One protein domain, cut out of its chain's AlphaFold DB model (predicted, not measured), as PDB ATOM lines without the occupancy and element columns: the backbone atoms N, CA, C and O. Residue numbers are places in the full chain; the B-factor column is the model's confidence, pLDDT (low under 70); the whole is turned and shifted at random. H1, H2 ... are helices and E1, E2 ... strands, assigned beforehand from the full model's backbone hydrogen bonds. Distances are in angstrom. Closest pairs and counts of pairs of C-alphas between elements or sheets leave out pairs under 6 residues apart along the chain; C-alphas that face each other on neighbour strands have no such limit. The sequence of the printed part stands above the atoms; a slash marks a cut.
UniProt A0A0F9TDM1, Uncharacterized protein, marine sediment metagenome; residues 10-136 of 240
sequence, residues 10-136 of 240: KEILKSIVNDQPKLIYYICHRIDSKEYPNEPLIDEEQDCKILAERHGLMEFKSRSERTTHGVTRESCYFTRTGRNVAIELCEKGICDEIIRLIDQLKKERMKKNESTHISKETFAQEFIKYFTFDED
ATOM      1  N   LYS A  10      77.246  69.921 139.672       64.75
ATOM      2  CA  LYS A  10      76.711  69.835 141.051       64.75
ATOM      3  C   LYS A  10      77.618  70.527 142.058       64.75
ATOM      4  O   LYS A  10      77.123  71.254 142.908       64.75
ATOM      5  N   GLU A  11      78.930  70.344 141.954       69.31
ATOM      6  CA  GLU A  11      79.878  70.993 142.866       69.31
ATOM      7  C   GLU A  11      79.977  72.505 142.624       69.31
ATOM      8  O   GLU A  11      80.071  73.270 143.581       69.31
ATOM      9  N   ILE A  12      79.848  72.962 141.373       76.25
ATOM     10  CA  ILE A  12      79.774  74.396 141.063       76.25
ATOM     11  C   ILE A  12      78.479  74.991 141.623       76.25
ATOM     12  O   ILE A  12      78.510  76.033 142.265       76.25
ATOM     13  N   LEU A  13      77.345  74.323 141.432       75.56
ATOM     14  CA  LEU A  13      76.046  74.786 141.913       75.56
ATOM     15  C   LEU A  13      75.955  74.764 143.436       75.56
ATOM     16  O   LEU A  13      75.498  75.740 144.020       75.56
ATOM     17  N   LYS A  14      76.473  73.723 144.094       73.12
ATOM     18  CA  LYS A  14      76.668  73.718 145.550       73.12
ATOM     19  C   LYS A  14      77.556  74.870 145.996       73.12
ATOM     20  O   LYS A  14      77.232  75.535 146.969       73.12
ATOM     21  N   SER A  15      78.664  75.119 145.298       77.25
ATOM     22  CA  SER A  15      79.567  76.227 145.617       77.25
ATOM     23  C   SER A  15      78.857  77.576 145.501       77.25
ATOM     24  O   SER A  15      78.949  78.378 146.425       77.25
ATOM     25  N   ILE A  16      78.090  77.797 144.431       79.38
ATOM     26  CA  ILE A  16      77.291  79.013 144.247       79.38
ATOM     27  C   ILE A  16      76.237  79.138 145.344       79.38
ATOM     28  O   ILE A  16      76.059  80.217 145.889       79.38
ATOM     29  N   VAL A  17      75.546  78.057 145.693       74.50
ATOM     30  CA  VAL A  17      74.508  78.088 146.729       74.50
ATOM     31  C   VAL A  17      75.103  78.308 148.119       74.50
ATOM     32  O   VAL A  17      74.517  79.016 148.924       74.50
ATOM     33  N   ASN A  18      76.291  77.785 148.399       69.38
ATOM     34  CA  ASN A  18      76.960  78.031 149.673       69.38
ATOM     35  C   ASN A  18      77.522  79.459 149.776       69.38
ATOM     36  O   ASN A  18      77.551  80.015 150.870       69.38
ATOM     37  N   ASP A  19      77.970  80.048 148.664       77.88
ATOM     38  CA  ASP A  19      78.545  81.399 148.638       77.88
ATOM     39  C   ASP A  19      77.455  82.482 148.501       77.88
ATOM     40  O   ASP A  19      77.360  83.406 149.309       77.88
ATOM     41  N   GLN A  20      76.613  82.376 147.470       79.25
ATOM     42  CA  GLN A  20      75.605  83.361 147.063       79.25
ATOM     43  C   GLN A  20      74.424  82.693 146.297       79.25
ATOM     44  O   GLN A  20      74.377  82.758 145.062       79.25
ATOM     45  N   PRO A  21      73.399  82.127 146.972       73.31
ATOM     46  CA  PRO A  21      72.261  81.461 146.313       73.31
ATOM     47  C   PRO A  21      71.539  82.299 145.253       73.31
ATOM     48  O   PRO A  21      71.073  81.777 144.241       73.31
ATOM     49  N   LYS A  22      71.468  83.622 145.456       79.56
ATOM     50  CA  LYS A  22      70.841  84.571 144.520       79.56
ATOM     51  C   LYS A  22      71.464  84.557 143.121       79.56
ATOM     52  O   LYS A  22      70.815  84.961 142.161       79.56
ATOM     53  N   LEU A  23      72.704  84.090 142.979       83.94
ATOM     54  CA  LEU A  23      73.346  83.987 141.670       83.94
ATOM     55  C   LEU A  23      72.695  82.910 140.797       83.94
ATOM     56  O   LEU A  23      72.739  83.027 139.578       83.94
ATOM     57  N   ILE A  24      72.028  81.909 141.381       81.12
ATOM     58  CA  ILE A  24      71.236  80.945 140.604       81.12
ATOM     59  C   ILE A  24      70.064  81.650 139.911       81.12
ATOM     60  O   ILE A  24      69.818  81.424 138.728       81.12
ATOM     61  N   TYR A  25      69.396  82.567 140.613       79.75
ATOM     62  CA  TYR A  25      68.340  83.400 140.032       79.75
ATOM     63  C   TYR A  25      68.872  84.279 138.894       79.75
ATOM     64  O   TYR A  25      68.268  84.348 137.823       79.75
ATOM     65  N   TYR A  26      70.053  84.876 139.086       83.62
ATOM     66  CA  TYR A  26      70.738  85.630 138.038       83.62
ATOM     67  C   TYR A  26      71.021  84.777 136.791       83.62
ATOM     68  O   TYR A  26      70.739  85.203 135.670       83.62
ATOM     69  N   ILE A  27      71.530  83.551 136.974       84.19
ATOM     70  CA  ILE A  27      71.818  82.625 135.872       84.19
ATOM     71  C   ILE A  27      70.542  82.312 135.073       84.19
ATOM     72  O   ILE A  27      70.558  82.381 133.841       84.19
ATOM     73  N   CYS A  28      69.439  82.030 135.767       80.19
ATOM     74  CA  CYS A  28      68.154  81.688 135.158       80.19
ATOM     75  C   CYS A  28      67.561  82.812 134.298       80.19
ATOM     76  O   CYS A  28      67.057  82.549 133.210       80.19
ATOM     77  N   HIS A  29      67.663  84.071 134.725       80.00
ATOM     78  CA  HIS A  29      67.173  85.197 133.921       80.00
ATOM     79  C   HIS A  29      68.106  85.564 132.760       80.00
ATOM     80  O   HIS A  29      67.667  86.047 131.713       80.00
ATOM     81  N   ARG A  30      69.412  85.316 132.908       79.12
ATOM     82  CA  ARG A  30      70.392  85.688 131.886       79.12
ATOM     83  C   ARG A  30      70.252  84.884 130.595       79.12
ATOM     84  O   ARG A  30      70.514  85.434 129.523       79.12
ATOM     85  N   ILE A  31      69.879  83.606 130.683       72.00
ATOM     86  CA  ILE A  31      69.765  82.736 129.504       72.00
ATOM     87  C   ILE A  31      68.547  83.072 128.640       72.00
ATOM     88  O   ILE A  31      68.661  83.036 127.415       72.00
ATOM     89  N   ASP A  32      67.423  83.464 129.246       62.12
ATOM     90  CA  ASP A  32      66.208  83.796 128.492       62.12
ATOM     91  C   ASP A  32      66.353  85.136 127.766       62.12
ATOM     92  O   ASP A  32      65.863  85.317 126.653       62.12
ATOM     93  N   SER A  33      67.165  86.060 128.290       57.69
ATOM     94  CA  SER A  33      67.672  87.207 127.528       57.69
ATOM     95  C   SER A  33      66.581  88.207 127.065       57.69
ATOM     96  O   SER A  33      66.896  89.288 126.567       57.69
ATOM     97  N   LYS A  34      65.300  87.873 127.233       52.88
ATOM     98  CA  LYS A  34      64.128  88.679 126.891       52.88
ATOM     99  C   LYS A  34      63.723  89.598 128.032       52.88
ATOM    100  O   LYS A  34      63.241  90.691 127.767       52.88
ATOM    101  N   GLU A  35      64.003  89.203 129.270       54.81
ATOM    102  CA  GLU A  35      63.694  89.997 130.453       54.81
ATOM    103  C   GLU A  35      64.864  89.942 131.425       54.81
ATOM    104  O   GLU A  35      65.107  88.942 132.104       54.81
ATOM    105  N   TYR A  36      65.614  91.040 131.459       59.56
ATOM    106  CA  TYR A  36      66.533  91.271 132.553       59.56
ATOM    107  C   TYR A  36      65.738  91.788 133.744       59.56
ATOM    108  O   TYR A  36      65.060  92.810 133.606       59.56
ATOM    109  N   PRO A  37      65.784  91.119 134.902       59.69
ATOM    110  CA  PRO A  37      65.146  91.650 136.086       59.69
ATOM    111  C   PRO A  37      65.889  92.927 136.486       59.69
ATOM    112  O   PRO A  37      67.017  92.871 136.968       59.69
ATOM    113  N   ASN A  38      65.236  94.083 136.336       59.56
ATOM    114  CA  ASN A  38      65.690  95.370 136.888       59.56
ATOM    115  C   ASN A  38      65.545  95.407 138.426       59.56
ATOM    116  O   ASN A  38      65.216  96.434 139.019       59.56
ATOM    117  N   GLU A  39      65.697  94.258 139.081       64.69
ATOM    118  CA  GLU A  39      65.380  94.073 140.484       64.69
ATOM    119  C   GLU A  39      66.604  94.336 141.365       64.69
ATOM    120  O   GLU A  39      67.702  93.885 141.045       64.69
ATOM    121  N   PRO A  40      66.422  94.956 142.544       64.88
ATOM    122  CA  PRO A  40      67.512  95.264 143.477       64.88
ATOM    123  C   PRO A  40      68.221  94.025 144.062       64.88
ATOM    124  O   PRO A  40      69.231  94.147 144.756       64.88
ATOM    125  N   LEU A  41      67.702  92.819 143.803       67.88
ATOM    126  CA  LEU A  41      68.356  91.548 144.128       67.88
ATOM    127  C   LEU A  41      69.690  91.375 143.385       67.88
ATOM    128  O   LEU A  41      70.634  90.780 143.926       67.88
ATOM    129  N   ILE A  42      69.748  91.898 142.159       75.00
ATOM    130  CA  ILE A  42      70.842  91.711 141.218       75.00
ATOM    131  C   ILE A  42      71.655  92.995 141.138       75.00
ATOM    132  O   ILE A  42      71.162  94.054 140.764       75.00
ATOM    133  N   ASP A  43      72.928  92.872 141.491       82.12
ATOM    134  CA  ASP A  43      73.926  93.890 141.197       82.12
ATOM    135  C   ASP A  43      74.729  93.343 140.029       82.12
ATOM    136  O   ASP A  43      75.615  92.516 140.228       82.12
ATOM    137  N   GLU A  44      74.355  93.723 138.806       80.44
ATOM    138  CA  GLU A  44      74.893  93.097 137.596       80.44
ATOM    139  C   GLU A  44      76.418  93.102 137.569       80.44
ATOM    140  O   GLU A  44      77.029  92.114 137.174       80.44
ATOM    141  N   GLU A  45      77.044  94.182 138.026       84.75
ATOM    142  CA  GLU A  45      78.494  94.286 138.039       84.75
ATOM    143  C   GLU A  45      79.129  93.330 139.033       84.75
ATOM    144  O   GLU A  45      80.023  92.558 138.675       84.75
ATOM    145  N   GLN A  46      78.661  93.378 140.275       85.94
ATOM    146  CA  GLN A  46      79.215  92.550 141.330       85.94
ATOM    147  C   GLN A  46      78.920  91.065 141.083       85.94
ATOM    148  O   GLN A  46      79.786  90.219 141.304       85.94
ATOM    149  N   ASP A  47      77.731  90.745 140.581       87.25
ATOM    150  CA  ASP A  47      77.280  89.378 140.347       87.25
ATOM    151  C   ASP A  47      77.982  88.760 139.125       87.25
ATOM    152  O   ASP A  47      78.455  87.623 139.212       87.25
ATOM    153  N   CYS A  48      78.173  89.514 138.030       87.25
ATOM    154  CA  CYS A  48      79.012  89.060 136.913       87.25
ATOM    155  C   CYS A  48      80.453  88.819 137.350       87.25
ATOM    156  O   CYS A  48      81.056  87.819 136.964       87.25
ATOM    157  N   LYS A  49      81.010  89.732 138.157       88.50
ATOM    158  CA  LYS A  49      82.377  89.612 138.656       88.50
ATOM    159  C   LYS A  49      82.548  88.346 139.495       88.50
ATOM    160  O   LYS A  49      83.495  87.602 139.270       88.50
ATOM    161  N   ILE A  50      81.613  88.056 140.404       89.12
ATOM    162  CA  ILE A  50      81.645  86.831 141.218       89.12
ATOM    163  C   ILE A  50      81.549  85.581 140.331       89.12
ATOM    164  O   ILE A  50      82.363  84.666 140.469       89.12
ATOM    165  N   LEU A  51      80.598  85.541 139.393       89.44
ATOM    166  CA  LEU A  51      80.420  84.397 138.490       89.44
ATOM    167  C   LEU A  51      81.630  84.159 137.576       89.44
ATOM    168  O   LEU A  51      81.934  83.005 137.263       89.44
ATOM    169  N   ALA A  52      82.324  85.221 137.169       89.38
ATOM    170  CA  ALA A  52      83.544  85.141 136.379       89.38
ATOM    171  C   ALA A  52      84.747  84.692 137.223       89.38
ATOM    172  O   ALA A  52      85.347  83.658 136.939       89.38
ATOM    173  N   GLU A  53      85.077  85.437 138.281       87.75
ATOM    174  CA  GLU A  53      86.317  85.257 139.046       87.75
ATOM    175  C   GLU A  53      86.296  84.017 139.944       87.75
ATOM    176  O   GLU A  53      87.329  83.372 140.114       87.75
ATOM    177  N   ARG A  54      85.142  83.669 140.531       84.81
ATOM    178  CA  ARG A  54      85.050  82.556 141.493       84.81
ATOM    179  C   ARG A  54      84.605  81.247 140.868       84.81
ATOM    180  O   ARG A  54      85.054  80.189 141.295       84.81
ATOM    181  N   HIS A  55      83.716  81.314 139.881       85.06
ATOM    182  CA  HIS A  55      83.071  80.120 139.331       85.06
ATOM    183  C   HIS A  55      83.426  79.846 137.863       85.06
ATOM    184  O   HIS A  55      83.078  78.783 137.353       85.06
ATOM    185  N   GLY A  56      84.105  80.766 137.166       87.06
ATOM    186  CA  GLY A  56      84.479  80.590 135.755       87.06
ATOM    187  C   GLY A  56      83.283  80.434 134.806       87.06
ATOM    188  O   GLY A  56      83.404  79.867 133.716       87.06
ATOM    189  N   LEU A  57      82.099  80.896 135.218       85.50
ATOM    190  CA  LEU A  57      80.858  80.732 134.456       85.50
ATOM    191  C   LEU A  57      80.596  81.888 133.495       85.50
ATOM    192  O   LEU A  57      79.777  81.762 132.583       85.50
ATOM    193  N   MET A  58      81.284  83.011 133.676       87.56
ATOM    194  CA  MET A  58      81.101  84.204 132.863       87.56
ATOM    195  C   MET A  58      82.425  84.813 132.417       87.56
ATOM    196  O   MET A  58      83.420  84.772 133.131       87.56
ATOM    197  N   GLU A  59      82.405  85.404 131.230       84.31
ATOM    198  CA  GLU A  59      83.377  86.398 130.804       84.31
ATOM    199  C   GLU A  59      82.848  87.770 131.220       84.31
ATOM    200  O   GLU A  59      81.713  88.136 130.892       84.31
ATOM    201  N   PHE A  60      83.671  88.517 131.951       84.19
ATOM    202  CA  PHE A  60      83.349  89.845 132.455       84.19
ATOM    203  C   PHE A  60      84.398  90.845 131.978       84.19
ATOM    204  O   PHE A  60      85.590  90.643 132.205       84.19
ATOM    205  N   LYS A  61      83.951  91.937 131.348       80.56
ATOM    206  CA  LYS A  61      84.821  93.076 131.020       80.56
ATOM    207  C   LYS A  61      84.799  94.087 132.159       80.56
ATOM    208  O   LYS A  61      83.749  94.636 132.508       80.56
ATOM    209  N   SER A  62      85.962  94.367 132.732       69.88
ATOM    210  CA  SER A  62      86.114  95.352 133.808       69.88
ATOM    211  C   SER A  62      85.772  96.773 133.332       69.88
ATOM    212  O   SER A  62      85.781  97.049 132.134       69.88
ATOM    213  N   ARG A  63      85.468  97.713 134.247       70.56
ATOM    214  CA  ARG A  63      85.162  99.117 133.873       70.56
ATOM    215  C   ARG A  63      86.280  99.762 133.052       70.56
ATOM    216  O   ARG A  63      85.994 100.574 132.184       70.56
ATOM    217  N   SER A  64      87.530  99.386 133.317       69.81
ATOM    218  CA  SER A  64      88.716  99.837 132.579       69.81
ATOM    219  C   SER A  64      88.755  99.370 131.123       69.81
ATOM    220  O   SER A  64      89.437  99.983 130.312       69.81
ATOM    221  N   GLU A  65      88.030  98.306 130.784       67.06
ATOM    222  CA  GLU A  65      88.001  97.703 129.445       67.06
ATOM    223  C   GLU A  65      86.736  98.089 128.658       67.06
ATOM    224  O   GLU A  65      86.516  97.599 127.548       67.06
ATOM    225  N   ARG A  66      85.878  98.950 129.230       70.38
ATOM    226  CA  ARG A  66      84.601  99.379 128.645       70.38
ATOM    227  C   ARG A  66      84.676 100.808 128.109       70.38
ATOM    228  O   ARG A  66      85.304 101.682 128.696       70.38
ATOM    229  N   THR A  67      83.961 101.062 127.014       68.56
ATOM    230  CA  THR A  67      83.757 102.409 126.449       68.56
ATOM    231  C   THR A  67      82.759 103.250 127.249       68.56
ATOM    232  O   THR A  67      82.726 104.468 127.092       68.56
ATOM    233  N   THR A  68      81.952 102.625 128.110       73.38
ATOM    234  CA  THR A  68      81.002 103.290 129.011       73.38
ATOM    235  C   THR A  68      81.256 102.868 130.461       73.38
ATOM    236  O   THR A  68      81.770 101.784 130.732       73.38
ATOM    237  N   HIS A  69      80.881 103.718 131.422       70.75
ATOM    238  CA  HIS A  69      81.045 103.425 132.854       70.75
ATOM    239  C   HIS A  69      79.997 102.445 133.419       70.75
ATOM    240  O   HIS A  69      80.102 102.048 134.578       70.75
ATOM    241  N   GLY A  70      78.998 102.052 132.620       69.69
ATOM    242  CA  GLY A  70      77.971 101.080 133.003       69.69
ATOM    243  C   GLY A  70      78.367  99.645 132.656       69.69
ATOM    244  O   GLY A  70      79.160  99.411 131.742       69.69
ATOM    245  N   VAL A  71      77.844  98.662 133.393       71.75
ATOM    246  CA  VAL A  71      77.803  97.274 132.905       71.75
ATOM    247  C   VAL A  71      76.640  97.197 131.933       71.75
ATOM    248  O   VAL A  71      75.526  97.575 132.274       71.75
ATOM    249  N   THR A  72      76.913  96.777 130.705       72.88
ATOM    250  CA  THR A  72      75.861  96.510 129.724       72.88
ATOM    251  C   THR A  72      75.617  95.015 129.627       72.88
ATOM    252  O   THR A  72      76.434  94.196 130.058       72.88
ATOM    253  N   ARG A  73      74.530  94.631 128.958       67.00
ATOM    254  CA  ARG A  73      74.311  93.239 128.573       67.00
ATOM    255  C   ARG A  73      75.533  92.683 127.834       67.00
ATOM    256  O   ARG A  73      75.968  91.581 128.120       67.00
ATOM    257  N   GLU A  74      76.157  93.449 126.961       72.00
ATOM    258  CA  GLU A  74      77.345  93.041 126.211       72.00
ATOM    259  C   GLU A  74      78.622  92.965 127.064       72.00
ATOM    260  O   GLU A  74      79.686  92.617 126.558       72.00
ATOM    261  N   SER A  75      78.553  93.324 128.344       76.56
ATOM    262  CA  SER A  75      79.692  93.291 129.266       76.56
ATOM    263  C   SER A  75      79.804  91.968 130.027       76.56
ATOM    264  O   SER A  75      80.873  91.682 130.569       76.56
ATOM    265  N   CYS A  76      78.733  91.164 130.044       80.75
ATOM    266  CA  CYS A  76      78.697  89.861 130.703       80.75
ATOM    267  C   CYS A  76      78.191  88.776 129.755       80.75
ATOM    268  O   CYS A  76      77.022  88.766 129.362       80.75
ATOM    269  N   TYR A  77      79.032  87.802 129.433       83.94
ATOM    270  CA  TYR A  77      78.627  86.662 128.615       83.94
ATOM    271  C   TYR A  77      78.883  85.370 129.354       83.94
ATOM    272  O   TYR A  77      79.907  85.216 130.009       83.94
ATOM    273  N   PHE A  78      77.973  84.410 129.225       83.31
ATOM    274  CA  PHE A  78      78.259  83.075 129.720       83.31
ATOM    275  C   PHE A  78      79.412  82.454 128.939       83.31
ATOM    276  O   PHE A  78      79.372  82.411 127.701       83.31
ATOM    277  N   THR A  79      80.371  81.901 129.682       81.25
ATOM    278  CA  THR A  79      81.337  80.943 129.145       81.25
ATOM    279  C   THR A  79      80.593  79.701 128.658       81.25
ATOM    280  O   THR A  79      79.408  79.498 128.942       81.25
ATOM    281  N   ARG A  80      81.292  78.812 127.948       75.88
ATOM    282  CA  ARG A  80      80.736  77.503 127.578       75.88
ATOM    283  C   ARG A  80      80.192  76.751 128.803       75.88
ATOM    284  O   ARG A  80      79.080  76.239 128.750       75.88
ATOM    285  N   THR A  81      80.935  76.760 129.909       77.44
ATOM    286  CA  THR A  81      80.526  76.162 131.187       77.44
ATOM    287  C   THR A  81      79.265  76.825 131.740       77.44
ATOM    288  O   THR A  81      78.307  76.131 132.060       77.44
ATOM    289  N   GLY A  82      79.218  78.161 131.784       81.69
ATOM    290  CA  GLY A  82      78.044  78.895 132.267       81.69
ATOM    291  C   GLY A  82      76.774  78.630 131.462       81.69
ATOM    292  O   GLY A  82      75.705  78.474 132.048       81.69
ATOM    293  N   ARG A  83      76.880  78.511 130.131       80.25
ATOM    294  CA  ARG A  83      75.729  78.160 129.279       80.25
ATOM    295  C   ARG A  83      75.200  76.769 129.598       80.25
ATOM    296  O   ARG A  83      73.991  76.603 129.685       80.25
ATOM    297  N   ASN A  84      76.089  75.801 129.798       73.25
ATOM    298  CA  ASN A  84      75.683  74.439 130.128       73.25
ATOM    299  C   ASN A  84      74.991  74.379 131.497       73.25
ATOM    300  O   ASN A  84      73.925  73.784 131.596       73.25
ATOM    301  N   VAL A  85      75.535  75.068 132.511       79.31
ATOM    302  CA  VAL A  85      74.890  75.205 133.831       79.31
ATOM    303  C   VAL A  85      73.476  75.773 133.691       79.31
ATOM    304  O   VAL A  85      72.532  75.231 134.256       79.31
ATOM    305  N   ALA A  86      73.318  76.854 132.927       79.31
ATOM    306  CA  ALA A  86      72.028  77.507 132.742       79.31
ATOM    307  C   ALA A  86      71.007  76.619 132.006       79.31
ATOM    308  O   ALA A  86      69.866  76.516 132.453       79.31
ATOM    309  N   ILE A  87      71.413  75.950 130.918       75.94
ATOM    310  CA  ILE A  87      70.559  75.004 130.178       75.94
ATOM    311  C   ILE A  87      70.059  73.908 131.114       75.94
ATOM    312  O   ILE A  87      68.869  73.605 131.126       75.94
ATOM    313  N   GLU A  88      70.949  73.361 131.935       72.50
ATOM    314  CA  GLU A  88      70.596  72.276 132.835       72.50
ATOM    315  C   GLU A  88      69.572  72.711 133.897       72.50
ATOM    316  O   GLU A  88      68.584  72.017 134.142       72.50
ATOM    317  N   LEU A  89      69.750  73.903 134.478       75.44
ATOM    318  CA  LEU A  89      68.777  74.485 135.407       75.44
ATOM    319  C   LEU A  89      67.397  74.687 134.748       75.44
ATOM    320  O   LEU A  89      66.371  74.452 135.393       75.44
ATOM    321  N   CYS A  90      67.356  75.087 133.473       74.19
ATOM    322  CA  CYS A  90      66.117  75.243 132.707       74.19
ATOM    323  C   CYS A  90      65.448  73.899 132.385       74.19
ATOM    324  O   CYS A  90      64.269  73.725 132.680       74.19
ATOM    325  N   GLU A  91      66.177  72.927 131.829       69.88
ATOM    326  CA  GLU A  91      65.627  71.616 131.445       69.88
ATOM    327  C   GLU A  91      65.032  70.853 132.634       69.88
ATOM    328  O   GLU A  91      64.062  70.106 132.496       69.88
ATOM    329  N   LYS A  92      65.587  71.062 133.831       68.81
ATOM    330  CA  LYS A  92      65.092  70.455 135.073       68.81
ATOM    331  C   LYS A  92      63.927  71.224 135.703       68.81
ATOM    332  O   LYS A  92      63.388  70.775 136.715       68.81
ATOM    333  N   GLY A  93      63.531  72.362 135.130       70.38
ATOM    334  CA  GLY A  93      62.485  73.236 135.663       70.38
ATOM    335  C   GLY A  93      62.876  73.937 136.967       70.38
ATOM    336  O   GLY A  93      62.000  74.403 137.690       70.38
ATOM    337  N   ILE A  94      64.174  74.001 137.293       75.06
ATOM    338  CA  ILE A  94      64.667  74.690 138.494       75.06
ATOM    339  C   ILE A  94      64.480  76.198 138.321       75.06
ATOM    340  O   ILE A  94      64.022  76.862 139.246       75.06
ATOM    341  N   CYS A  95      64.769  76.732 137.132       76.38
ATOM    342  CA  CYS A  95      64.562  78.152 136.856       76.38
ATOM    343  C   CYS A  95      63.093  78.570 136.999       76.38
ATOM    344  O   CYS A  95      62.813  79.545 137.693       76.38
ATOM    345  N   ASP A  96      62.162  77.796 136.437       78.50
ATOM    346  CA  ASP A  96      60.724  78.058 136.566       78.50
ATOM    347  C   ASP A  96      60.273  78.031 138.030       78.50
ATOM    348  O   ASP A  96      59.485  78.870 138.466       78.50
ATOM    349  N   GLU A  97      60.795  77.083 138.808       75.31
ATOM    350  CA  GLU A  97      60.456  76.939 140.219       75.31
ATOM    351  C   GLU A  97      60.988  78.104 141.058       75.31
ATOM    352  O   GLU A  97      60.260  78.644 141.891       75.31
ATOM    353  N   ILE A  98      62.222  78.553 140.809       74.69
ATOM    354  CA  ILE A  98      62.786  79.732 141.475       74.69
ATOM    355  C   ILE A  98      61.960  80.975 141.132       74.69
ATOM    356  O   ILE A  98      61.582  81.716 142.039       74.69
ATOM    357  N   ILE A  99      61.640  81.197 139.852       75.94
ATOM    358  CA  ILE A  99      60.813  82.335 139.420       75.94
ATOM    359  C   ILE A  99      59.448  82.283 140.119       75.94
ATOM    360  O   ILE A  99      59.012  83.269 140.716       75.94
ATOM    361  N   ARG A 100      58.812  81.106 140.144       80.06
ATOM    362  CA  ARG A 100      57.526  80.880 140.815       80.06
ATOM    363  C   ARG A 100      57.583  81.200 142.309       80.06
ATOM    364  O   ARG A 100      56.664  81.846 142.812       80.06
ATOM    365  N   LEU A 101      58.627  80.763 143.015       76.12
ATOM    366  CA  LEU A 101      58.818  81.038 144.444       76.12
ATOM    367  C   LEU A 101      58.958  82.540 144.711       76.12
ATOM    368  O   LEU A 101      58.333  83.070 145.630       76.12
ATOM    369  N   ILE A 102      59.720  83.244 143.877       73.94
ATOM    370  CA  ILE A 102      59.908  84.693 143.991       73.94
ATOM    371  C   ILE A 102      58.614  85.457 143.739       73.94
ATOM    372  O   ILE A 102      58.264  86.346 144.520       73.94
ATOM    373  N   ASP A 103      57.847  85.065 142.729       76.56
ATOM    374  CA  ASP A 103      56.535  85.651 142.470       76.56
ATOM    375  C   ASP A 103      55.535  85.378 143.597       76.56
ATOM    376  O   ASP A 103      54.726  86.247 143.940       76.56
ATOM    377  N   GLN A 104      55.574  84.185 144.196       76.75
ATOM    378  CA  GLN A 104      54.741  83.848 145.350       76.75
ATOM    379  C   GLN A 104      55.082  84.717 146.561       76.75
ATOM    380  O   GLN A 104      54.181  85.340 147.126       76.75
ATOM    381  N   LEU A 105      56.365  84.843 146.903       75.88
ATOM    382  CA  LEU A 105      56.828  85.689 148.007       75.88
ATOM    383  C   LEU A 105      56.437  87.157 147.806       75.88
ATOM    384  O   LEU A 105      55.958  87.807 148.738       75.88
ATOM    385  N   LYS A 106      56.564  87.680 146.580       76.38
ATOM    386  CA  LYS A 106      56.093  89.030 146.234       76.38
ATOM    387  C   LYS A 106      54.592  89.176 146.477       76.38
ATOM    388  O   LYS A 106      54.171  90.120 147.145       76.38
ATOM    389  N   LYS A 107      53.782  88.233 145.985       81.88
ATOM    390  CA  LYS A 107      52.318  88.250 146.152       81.88
ATOM    391  C   LYS A 107      51.897  88.188 147.620       81.88
ATOM    392  O   LYS A 107      50.952  88.870 148.011       81.88
ATOM    393  N   GLU A 108      52.573  87.388 148.437       82.31
ATOM    394  CA  GLU A 108      52.295  87.298 149.874       82.31
ATOM    395  C   GLU A 108      52.620  88.598 150.611       82.31
ATOM    396  O   GLU A 108      51.825  89.043 151.439       82.31
ATOM    397  N   ARG A 109      53.735  89.247 150.266       81.31
ATOM    398  CA  ARG A 109      54.111  90.551 150.827       81.31
ATOM    399  C   ARG A 109      53.143  91.660 150.432       81.31
ATOM    400  O   ARG A 109      52.724  92.423 151.298       81.31
ATOM    401  N   MET A 110      52.680  91.677 149.177       85.50
ATOM    402  CA  MET A 110      51.627  92.609 148.744       85.50
ATOM    403  C   MET A 110      50.357  92.470 149.586       85.50
ATOM    404  O   MET A 110      49.783  93.473 149.995       85.50
ATOM    405  N   LYS A 111      49.928  91.238 149.894       88.75
ATOM    406  CA  LYS A 111      48.745  90.996 150.742       88.75
ATOM    407  C   LYS A 111      48.916  91.510 152.174       88.75
ATOM    408  O   LYS A 111      47.919  91.778 152.836       88.75
ATOM    409  N   LYS A 112      50.156  91.630 152.649       88.00
ATOM    410  CA  LYS A 112      50.506  92.134 153.983       88.00
ATOM    411  C   LYS A 112      50.801  93.641 154.006       88.00
ATOM    412  O   LYS A 112      51.195  94.147 155.051       88.00
ATOM    413  N   ASN A 113      50.608  94.359 152.892       84.62
ATOM    414  CA  ASN A 113      51.047  95.752 152.709       84.62
ATOM    415  C   ASN A 113      52.550  95.956 152.993       84.62
ATOM    416  O   ASN A 113      52.976  97.026 153.424       84.62
ATOM    417  N   GLU A 114      53.361  94.928 152.745       79.50
ATOM    418  CA  GLU A 114      54.816  94.991 152.845       79.50
ATOM    419  C   GLU A 114      55.434  95.354 151.489       79.50
ATOM    420  O   GLU A 114      54.833  95.156 150.428       79.50
ATOM    421  N   SER A 115      56.672  95.856 151.511       78.44
ATOM    422  CA  SER A 115      57.448  96.057 150.286       78.44
ATOM    423  C   SER A 115      57.581  94.738 149.518       78.44
ATOM    424  O   SER A 115      57.934  93.710 150.093       78.44
ATOM    425  N   THR A 116      57.350  94.769 148.204       73.69
ATOM    426  CA  THR A 116      57.586  93.623 147.307       73.69
ATOM    427  C   THR A 116      59.066  93.349 147.076       73.69
ATOM    428  O   THR A 116      59.422  92.338 146.472       73.69
ATOM    429  N   HIS A 117      59.941  94.223 147.577       74.44
ATOM    430  CA  HIS A 117      61.369  93.986 147.574       74.44
ATOM    431  C   HIS A 117      61.702  92.762 148.437       74.44
ATOM    432  O   HIS A 117      61.425  92.708 149.635       74.44
ATOM    433  N   ILE A 118      62.357  91.781 147.822       70.19
ATOM    434  CA  ILE A 118      62.948  90.635 148.514       70.19
ATOM    435  C   ILE A 118      64.430  90.941 148.728       70.19
ATOM    436  O   ILE A 118      65.104  91.326 147.775       70.19
ATOM    437  N   SER A 119      64.929  90.853 149.962       70.88
ATOM    438  CA  SER A 119      66.361  91.038 150.219       70.88
ATOM    439  C   SER A 119      67.156  89.805 149.780       70.88
ATOM    440  O   SER A 119      66.599  88.714 149.619       70.88
ATOM    441  N   LYS A 120      68.473  89.965 149.620       65.81
ATOM    442  CA  LYS A 120      69.387  88.865 149.272       65.81
ATOM    443  C   LYS A 120      69.323  87.739 150.312       65.81
ATOM    444  O   LYS A 120      69.331  86.565 149.957       65.81
ATOM    445  N   GLU A 121      69.199  88.103 151.583       64.00
ATOM    446  CA  GLU A 121      69.129  87.191 152.725       64.00
ATOM    447  C   GLU A 121      67.799  86.432 152.755       64.00
ATOM    448  O   GLU A 121      67.799  85.216 152.923       64.00
ATOM    449  N   THR A 122      66.670  87.121 152.532       66.69
ATOM    450  CA  THR A 122      65.358  86.456 152.439       66.69
ATOM    451  C   THR A 122      65.319  85.479 151.264       66.69
ATOM    452  O   THR A 122      64.819  84.368 151.415       66.69
ATOM    453  N   PHE A 123      65.881  85.859 150.110       69.88
ATOM    454  CA  PHE A 123      66.012  84.957 148.964       69.88
ATOM    455  C   PHE A 123      66.810  83.704 149.340       69.88
ATOM    456  O   PHE A 123      66.360  82.590 149.098       69.88
ATOM    457  N   ALA A 124      67.992  83.887 149.938       63.78
ATOM    458  CA  ALA A 124      68.888  82.792 150.291       63.78
ATOM    459  C   ALA A 124      68.231  81.791 151.254       63.78
ATOM    460  O   ALA A 124      68.326  80.583 151.043       63.78
ATOM    461  N   GLN A 125      67.533  82.289 152.275       63.31
ATOM    462  CA  GLN A 125      66.840  81.453 153.256       63.31
ATOM    463  C   GLN A 125      65.722  80.620 152.627       63.31
ATOM    464  O   GLN A 125      65.652  79.413 152.864       63.31
ATOM    465  N   GLU A 126      64.873  81.232 151.799       63.78
ATOM    466  CA  GLU A 126      63.803  80.493 151.122       63.78
ATOM    467  C   GLU A 126      64.379  79.522 150.084       63.78
ATOM    468  O   GLU A 126      63.954  78.373 150.022       63.78
ATOM    469  N   PHE A 127      65.414  79.911 149.338       61.53
ATOM    470  CA  PHE A 127      66.085  79.018 148.393       61.53
ATOM    471  C   PHE A 127      66.600  77.742 149.079       61.53
ATOM    472  O   PHE A 127      66.273  76.641 148.647       61.53
ATOM    473  N   ILE A 128      67.345  77.867 150.180       63.03
ATOM    474  CA  ILE A 128      67.911  76.713 150.904       63.03
ATOM    475  C   ILE A 128      66.810  75.809 151.476       63.03
ATOM    476  O   ILE A 128      66.942  74.588 151.490       63.03
ATOM    477  N   LYS A 129      65.696  76.392 151.925       59.12
ATOM    478  CA  LYS A 129      64.549  75.647 152.459       59.12
ATOM    479  C   LYS A 129      63.872  74.761 151.408       59.12
ATOM    480  O   LYS A 129      63.386  73.687 151.754       59.12
ATOM    481  N   TYR A 130      63.824  75.201 150.152       58.03
ATOM    482  CA  TYR A 130      63.192  74.451 149.060       58.03
ATOM    483  C   TYR A 130      64.171  73.574 148.272       58.03
ATOM    484  O   TYR A 130      63.748  72.591 147.663       58.03
ATOM    485  N   PHE A 131      65.468  73.884 148.311       55.44
ATOM    486  CA  PHE A 131      66.504  73.173 147.571       55.44
ATOM    487  C   PHE A 131      67.593  72.660 148.521       55.44
ATOM    488  O   PHE A 131      68.457  73.413 148.964       55.44
ATOM    489  N   THR A 132      67.592  71.351 148.783       52.31
ATOM    490  CA  THR A 132      68.698  70.650 149.455       52.31
ATOM    491  C   THR A 132      69.375  69.710 148.455       52.31
ATOM    492  O   THR A 132      68.714  68.993 147.707       52.31
ATOM    493  N   PHE A 133      70.711  69.725 148.390       52.62
ATOM    494  CA  PHE A 133      71.492  68.899 147.444       52.62
ATOM    495  C   PHE A 133      71.862  67.512 148.007       52.62
ATOM    496  O   PHE A 133      72.758  66.844 147.465       52.62
ATOM    497  N   ASP A 134      71.180  67.096 149.078       46.12
ATOM    498  CA  ASP A 134      71.617  66.044 150.003       46.12
ATOM    499  C   ASP A 134      71.032  64.649 149.725       46.12
ATOM    500  O   ASP A 134      71.406  63.694 150.404       46.12
ATOM    501  N   GLU A 135      70.166  64.468 148.723       42.59
ATOM    502  CA  GLU A 135      69.680  63.119 148.392       42.59
ATOM    503  C   GLU A 135      70.756  62.292 147.660       42.59
ATOM    504  O   GLU A 135      71.278  62.702 146.618       42.59
ATOM    505  N   ASP A 136      71.087  61.124 148.233       40.62
ATOM    506  CA  ASP A 136      72.019  60.126 147.697       40.62
ATOM    507  C   ASP A 136      71.460  59.521 146.401       40.62
ATOM    508  O   ASP A 136      70.487  58.756 146.435       40.62
TER     509      ASP A 136
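This is residues 10 to 136 of the 240 residues of an uncharacterized protein of marine sediment metagenome (UniProt A0A0F9TDM1). A short helix, H2, runs through the middle, and the other five helices are set round it, mostly crossing it steeply. A small hairpin of two strands, E1 and E2, packs on H3 at one end of the domain, while the long H5 reaches away at the other. The 127 printed residues hold, in order, H1 H2 H3 E1 E2 H4 H5 H6; the sheet E1 - E2 is antiparallel and the class is mostly helix. The whole is compact, with a radius of gyration of the C-alphas of 15.0 A and spans of 45 by 41 by 25 A.

E1, residues 58 to 60, and E2, residues 76 to 78, form an antiparallel hairpin, with N 59 and O 77 within hydrogen-bond range at 2.8 A. The closest C-alphas of E1 and H3, residues 44 to 53, are Ala 52 and Met 58, 4.4 A. H2, residues 22 to 32, is the hub and only just touches H3, with 3 pairs of C-alphas within 8 A, the closest Leu 23 and Asp 47, 6.8 A. H4, residues 80 to 91, touches H2 about perpendicular at 89 degrees, closest at the C-alphas of Ile 27 and Ala 86, 6.0 A. H5, residues 94 to 111, touches H2 with residues 95 to 99 alone; the closest C-alphas are Cys 28 and Cys 95, 5.3 A. H1, residues 10 to 19, touches H2 at a steep tilt of 56 degrees, opposite ways, closest at the C-alphas of Ile 16 and Leu 23, 6.9 A. H6, residues 120 to 130, only just touches H2, with 3 pairs within 8 A, the closest the C-alphas of Lys 22 and Ala 124, 6.3 A. Every O i to N i+4 pair is within hydrogen-bond range in H1, H3, H4, H5 and H6, and 6 of 7 in H2.

H1 begins at C-alpha 10, (76.711, 69.835, 141.051), and H6 ends at C-alpha 130, (63.192, 74.451, 149.060). H5 is 25.9 A long, H2 and H4 16.7 A each.

The C-alphas of Thr 67 and Asp 136 are the two farthest apart, 48.8 A. The printed part has no cut; the links H2 to H3 and E1 to E2 are long. Mean pLDDT of the printed part is 74.0, and residues 32 to 41 and 120 to 136 are among those under 70.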